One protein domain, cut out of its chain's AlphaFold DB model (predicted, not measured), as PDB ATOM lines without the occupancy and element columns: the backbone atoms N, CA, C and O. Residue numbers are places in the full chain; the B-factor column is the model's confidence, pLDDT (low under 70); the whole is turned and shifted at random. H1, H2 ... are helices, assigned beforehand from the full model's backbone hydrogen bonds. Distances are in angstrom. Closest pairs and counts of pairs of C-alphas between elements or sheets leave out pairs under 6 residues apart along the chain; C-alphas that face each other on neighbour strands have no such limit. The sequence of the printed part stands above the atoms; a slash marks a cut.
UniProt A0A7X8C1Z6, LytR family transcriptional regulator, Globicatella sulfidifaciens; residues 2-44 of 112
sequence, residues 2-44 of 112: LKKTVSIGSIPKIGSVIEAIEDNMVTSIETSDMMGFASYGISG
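AT A GLANCE: This is residues 2 to 44 of the 112 residues of the protein "LytR family transcriptional regulator" of Globicatella sulfidifaciens (UniProt A0A7X8C1Z6). H3, the longest helix, and H2 fold back on each other as a helical hairpin, with the short H1 at its open end, near the first residues of H2 and the last ones of H3. At the other end the loop of residues 23 to 30 sticks out. The printed part has 43 residues with three named helices, in the order H1, H2, H3, and no named strand; the class is all helix. It is compact, with a radius of gyration of the C-alphas of 10.2 A, and elongated in outline, spanning 27 by 16 by 16 A.

IN THESE COORDINATES: H3, residues 31 to 43, measures 18.7 A from C-alpha 31 at (144.863, 178.689, 255.886) to C-alpha 43 at (155.600, 166.050, 247.295). H2, residues 11 to 22, measures 16.5 A. H1, residues 2 to 7, measures 8.5 A and begins with C-alpha 2 at (159.978, 172.688, 258.495).

HOW THE PARTS SIT: H3 touches H2, the closest C-alphas being those of Ser 39 and Ile 11, 7.0 A apart. This hairpin's helices run opposite ways at a steep tilt of 42 degrees. With residues 38 to 42 alone, H3 touches H1; the closest C-alphas, those of Ile 42 and Val 6, are 5.4 A apart. H1 and H3 run the same way at a steep tilt of 61 degrees. H1 and H2 are close but not clearly touching, with the closest C-alphas, those of Thr 5 and Ile 14, 6.8 A apart. They run opposite ways at a shallow tilt of 32 degrees. In H1, H2 and H3 every O i to N i+4 pair is within hydrogen-bond range.

THE WHOLE: The two C-alphas farthest apart, those of Asp 23 and Gly 44, are 29.5 A apart. The printed part has no cut. The link from H1 to H2 is tight, and that from H2 to H3, 8 residues, is short but not tight. Mean pLDDT of the printed part is 81.8; residue 9 and residues 43 to 44 are under 70.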
ATOM      1  N   LEU A   2     160.345 173.144 259.848       75.25
ATOM      2  CA  LEU A   2     159.978 172.688 258.495       75.25
ATOM      3  C   LEU A   2     160.365 171.232 258.170       75.25
ATOM      4  O   LEU A   2     159.509 170.446 257.777       75.25
ATOM      5  N   LYS A   3     161.611 170.822 258.450       76.50
ATOM      6  CA  LYS A   3     162.067 169.425 258.279       76.50
ATOM      7  C   LYS A   3     161.180 168.406 259.011       76.50
ATOM      8  O   LYS A   3     160.921 167.324 258.491       76.50
ATOM      9  N   LYS A   4     160.696 168.746 260.212       78.62
ATOM     10  CA  LYS A   4     159.811 167.876 261.001       78.62
ATOM     11  C   LYS A   4     158.419 167.800 260.374       78.62
ATOM     12  O   LYS A   4     157.868 166.706 260.277       78.62
ATOM     13  N   THR A   5     157.897 168.930 259.906       71.12
ATOM     14  CA  THR A   5     156.609 169.027 259.206       71.12
ATOM     15  C   THR A   5     156.610 168.229 257.898       71.12
ATOM     16  O   THR A   5     155.692 167.449 257.666       71.12
ATOM     17  N   VAL A   6     157.677 168.321 257.096       73.00
ATOM     18  CA  VAL A   6     157.843 167.524 255.864       73.00
ATOM     19  C   VAL A   6     157.973 166.028 256.184       73.00
ATOM     20  O   VAL A   6     157.306 165.203 255.566       73.00
ATOM     21  N   SER A   7     158.738 165.660 257.222       72.56
ATOM     22  CA  SER A   7     158.903 164.251 257.633       72.56
ATOM     23  C   SER A   7     157.612 163.570 258.112       72.56
ATOM     24  O   SER A   7     157.545 162.345 258.175       72.56
ATOM     25  N   ILE A   8     156.588 164.353 258.472       71.56
ATOM     26  CA  ILE A   8     155.282 163.858 258.920       71.56
ATOM     27  C   ILE A   8     154.483 163.228 257.765       71.56
ATOM     28  O   ILE A   8     153.610 162.394 258.029       71.56
ATOM     29  N   GLY A   9     154.791 163.603 256.512       66.38
ATOM     30  CA  GLY A   9     154.306 162.972 255.279       66.38
ATOM     31  C   GLY A   9     152.785 162.952 255.089       66.38
ATOM     32  O   GLY A   9     152.282 162.183 254.277       66.38
ATOM     33  N   SER A  10     152.025 163.728 255.870       73.69
ATOM     34  CA  SER A  10     150.565 163.622 255.943       73.69
ATOM     35  C   SER A  10     149.919 164.993 256.139       73.69
ATOM     36  O   SER A  10     150.089 165.622 257.182       73.69
ATOM     37  N   ILE A  11     149.140 165.426 255.144       74.62
ATOM     38  CA  ILE A  11     148.436 166.720 255.118       74.62
ATOM     39  C   ILE A  11     147.504 166.931 256.329       74.62
ATOM     40  O   ILE A  11     147.587 167.998 256.936       74.62
ATOM     41  N   PRO A  12     146.698 165.944 256.781       82.00
ATOM     42  CA  PRO A  12     145.856 166.112 257.972       82.00
ATOM     43  C   PRO A  12     146.630 166.499 259.239       82.00
ATOM     44  O   PRO A  12     146.156 167.293 260.046       82.00
ATOM     45  N   LYS A  13     147.851 165.975 259.410       83.56
ATOM     46  CA  LYS A  13     148.699 166.308 260.566       83.56
ATOM     47  C   LYS A  13     149.234 167.738 260.483       83.56
ATOM     48  O   LYS A  13     149.409 168.375 261.514       83.56
ATOM     49  N   ILE A  14     149.471 168.249 259.277       81.81
ATOM     50  CA  ILE A  14     149.866 169.649 259.082       81.81
ATOM     51  C   ILE A  14     148.706 170.578 259.438       81.81
ATOM     52  O   ILE A  14     148.927 171.530 260.177       81.81
ATOM     53  N   GLY A  15     147.480 170.246 259.014       84.75
ATOM     54  CA  GLY A  15     146.272 170.969 259.430       84.75
ATOM     55  C   GLY A  15     146.159 171.071 260.953       84.75
ATOM     56  O   GLY A  15     146.068 172.171 261.482       84.75
ATOM     57  N   SER A  16     146.335 169.952 261.668       87.00
ATOM     58  CA  SER A  16     146.286 169.956 263.140       87.00
ATOM     59  C   SER A  16     147.367 170.815 263.809       87.00
ATOM     60  O   SER A  16     147.158 171.319 264.907       87.00
ATOM     61  N   VAL A  17     148.531 170.991 263.169       86.38
ATOM     62  CA  VAL A  17     149.592 171.868 263.686       86.38
ATOM     63  C   VAL A  17     149.238 173.333 263.456       86.38
ATOM     64  O   VAL A  17     149.476 174.131 264.352       86.38
ATOM     65  N   ILE A  18     148.673 173.675 262.292       86.19
ATOM     66  CA  ILE A  18     148.227 175.040 261.979       86.19
ATOM     67  C   ILE A  18     147.116 175.460 262.948       86.19
ATOM     68  O   ILE A  18     147.252 176.493 263.593       86.19
ATOM     69  N   GLU A  19     146.094 174.620 263.130       87.62
ATOM     70  CA  GLU A  19     144.992 174.859 264.078       87.62
ATOM     71  C   GLU A  19     145.501 175.042 265.517       87.62
ATOM     72  O   GLU A  19     145.026 175.902 266.252       87.62
ATOM     73  N   ALA A  20     146.513 174.272 265.933       90.69
ATOM     74  CA  ALA A  20     147.057 174.360 267.287       90.69
ATOM     75  C   ALA A  20     147.841 175.657 267.571       90.69
ATOM     76  O   ALA A  20     148.030 176.000 268.739       90.69
ATOM     77  N   ILE A  21     148.338 176.347 266.537       88.25
ATOM     78  CA  ILE A  21     149.127 177.583 266.680       88.25
ATOM     79  C   ILE A  21     148.374 178.841 266.236       88.25
ATOM     80  O   ILE A  21     148.883 179.935 266.468       88.25
ATOM     81  N   GLU A  22     147.197 178.698 265.621       87.06
ATOM     82  CA  GLU A  22     146.400 179.785 265.035       87.06
ATOM     83  C   GLU A  22     146.127 180.909 266.043       87.06
ATOM     84  O   GLU A  22     146.455 182.063 265.779       87.06
ATOM     85  N   ASP A  23     145.673 180.565 267.252       91.62
ATOM     86  CA  ASP A  23     145.377 181.533 268.321       91.62
ATOM     87  C   ASP A  23     146.597 182.366 268.767       91.62
ATOM     88  O   ASP A  23     146.445 183.389 269.436       91.62
ATOM     89  N   ASN A  24     147.818 181.930 268.434       92.88
ATOM     90  CA  ASN A  24     149.072 182.557 268.856       92.88
ATOM     91  C   ASN A  24     149.941 183.031 267.678       92.88
ATOM     92  O   ASN A  24     151.081 183.451 267.893       92.88
ATOM     93  N   MET A  25     149.435 182.974 266.444       89.88
ATOM     94  CA  MET A  25     150.161 183.380 265.245       89.88
ATOM     95  C   MET A  25     149.327 184.363 264.428       89.88
ATOM     96  O   MET A  25     148.237 184.048 263.970       89.88
ATOM     97  N   VAL A  26     149.875 185.552 264.181       92.69
ATOM     98  CA  VAL A  26     149.263 186.527 263.273       92.69
ATOM     99  C   VAL A  26     149.929 186.397 261.910       92.69
ATOM    100  O   VAL A  26     151.138 186.590 261.785       92.69
ATOM    101  N   THR A  27     149.146 186.065 260.888       91.44
ATOM    102  CA  THR A  27     149.607 185.942 259.503       91.44
ATOM    103  C   THR A  27     148.578 186.538 258.551       91.44
ATOM    104  O   THR A  27     147.388 186.559 258.847       91.44
ATOM    105  N   SER A  28     149.040 187.032 257.403       93.62
ATOM    106  CA  SER A  28     148.182 187.464 256.294       93.62
ATOM    107  C   SER A  28     147.976 186.368 255.244       93.62
ATOM    108  O   SER A  28     147.434 186.646 254.178       93.62
ATOM    109  N   ILE A  29     148.486 185.157 255.489       90.88
ATOM    110  CA  ILE A  29     148.343 184.006 254.593       90.88
ATOM    111  C   ILE A  29     147.085 183.241 254.995       90.88
ATOM    112  O   ILE A  29     146.945 182.860 256.156       90.88
ATOM    113  N   GLU A  30     146.208 182.974 254.031       91.12
ATOM    114  CA  GLU A  30     145.009 182.171 254.255       91.12
ATOM    115  C   GLU A  30     145.372 180.713 254.570       91.12
ATOM    116  O   GLU A  30     146.266 180.114 253.961       91.12
ATOM    117  N   THR A  31     144.629 180.086 255.483       87.38
ATOM    118  CA  THR A  31     144.863 178.689 255.886       87.38
ATOM    119  C   THR A  31     144.803 177.720 254.696       87.38
ATOM    120  O   THR A  31     145.572 176.757 254.636       87.38
ATOM    121  N   SER A  32     143.944 177.983 253.705       87.62
ATOM    122  CA  SER A  32     143.877 177.193 252.468       87.62
ATOM    123  C   SER A  32     145.173 177.245 251.659       87.62
ATOM    124  O   SER A  32     145.600 176.225 251.115       87.62
ATOM    125  N   ASP A  33     145.829 178.405 251.619       88.50
ATOM    126  CA  ASP A  33     147.072 178.602 250.874       88.50
ATOM    127  C   ASP A  33     148.232 177.916 251.594       88.50
ATOM    128  O   ASP A  33     149.047 177.235 250.968       88.50
ATOM    129  N   MET A  34     148.247 177.971 252.932       86.50
ATOM    130  CA  MET A  34     149.189 177.203 253.751       86.50
ATOM    131  C   MET A  34     149.076 175.692 253.498       86.50
ATOM    132  O   MET A  34     150.096 175.006 253.389       86.50
ATOM    133  N   MET A  35     147.853 175.163 253.366       83.38
ATOM    134  CA  MET A  35     147.630 173.760 252.988       83.38
ATOM    135  C   MET A  35     148.135 173.464 251.566       83.38
ATOM    136  O   MET A  35     148.720 172.402 251.331       83.38
ATOM    137  N   GLY A  36     147.978 174.411 250.637       83.19
ATOM    138  CA  GLY A  36     148.566 174.355 249.298       83.19
ATOM    139  C   GLY A  36     150.093 174.227 249.336       83.19
ATOM    140  O   GLY A  36     150.649 173.287 248.764       83.19
ATOM    141  N   PHE A  37     150.780 175.091 250.085       81.44
ATOM    142  CA  PHE A  37     152.241 175.045 250.239       81.44
ATOM    143  C   PHE A  37     152.727 173.765 250.928       81.44
ATOM    144  O   PHE A  37     153.752 173.193 250.548       81.44
ATOM    145  N   ALA A  38     151.973 173.267 251.910       78.19
ATOM    146  CA  ALA A  38     152.272 172.008 252.580       78.19
ATOM    147  C   ALA A  38     152.290 170.815 251.606       78.19
ATOM    148  O   ALA A  38     153.134 169.927 251.739       78.19
ATOM    149  N   SER A  39     151.398 170.810 250.609       74.19
ATOM    150  CA  SER A  39     151.370 169.772 249.571       74.19
ATOM    151  C   SER A  39     152.633 169.784 248.704       74.19
ATOM    152  O   SER A  39     153.232 168.729 248.490       74.19
ATOM    153  N   TYR A  40     153.109 170.973 248.320       76.12
ATOM    154  CA  TYR A  40     154.366 171.150 247.594       76.12
ATOM    155  C   TYR A  40     155.553 170.622 248.411       76.12
ATOM    156  O   TYR A  40     156.295 169.764 247.933       76.12
ATOM    157  N   GLY A  41     155.658 171.030 249.681       73.31
ATOM    158  CA  GLY A  41     156.735 170.603 250.577       73.31
ATOM    159  C   GLY A  41     156.766 169.099 250.881       73.31
ATOM    160  O   GLY A  41     157.841 168.559 251.119       73.31
ATOM    161  N   ILE A  42     155.619 168.406 250.868       72.31
ATOM    162  CA  ILE A  42     155.553 166.942 251.049       72.31
ATOM    163  C   ILE A  42     155.872 166.186 249.751       72.31
ATOM    164  O   ILE A  42     156.436 165.095 249.800       72.31
ATOM    165  N   SER A  43     155.492 166.733 248.594       68.44
ATOM    166  CA  SER A  43     155.600 166.050 247.295       68.44
ATOM    167  C   SER A  43     156.990 166.090 246.642       68.44
ATOM    168  O   SER A  43     157.209 165.374 245.664       68.44
ATOM    169  N   GLY A  44     157.921 166.907 247.149       65.06
ATOM    170  CA  GLY A  44     159.149 167.271 246.435       65.06
ATOM    171  C   GLY A  44     160.446 167.182 247.242       65.06
ATOM    172  O   GLY A  44     160.453 167.047 248.464       65.06
TER     173      GLY A  44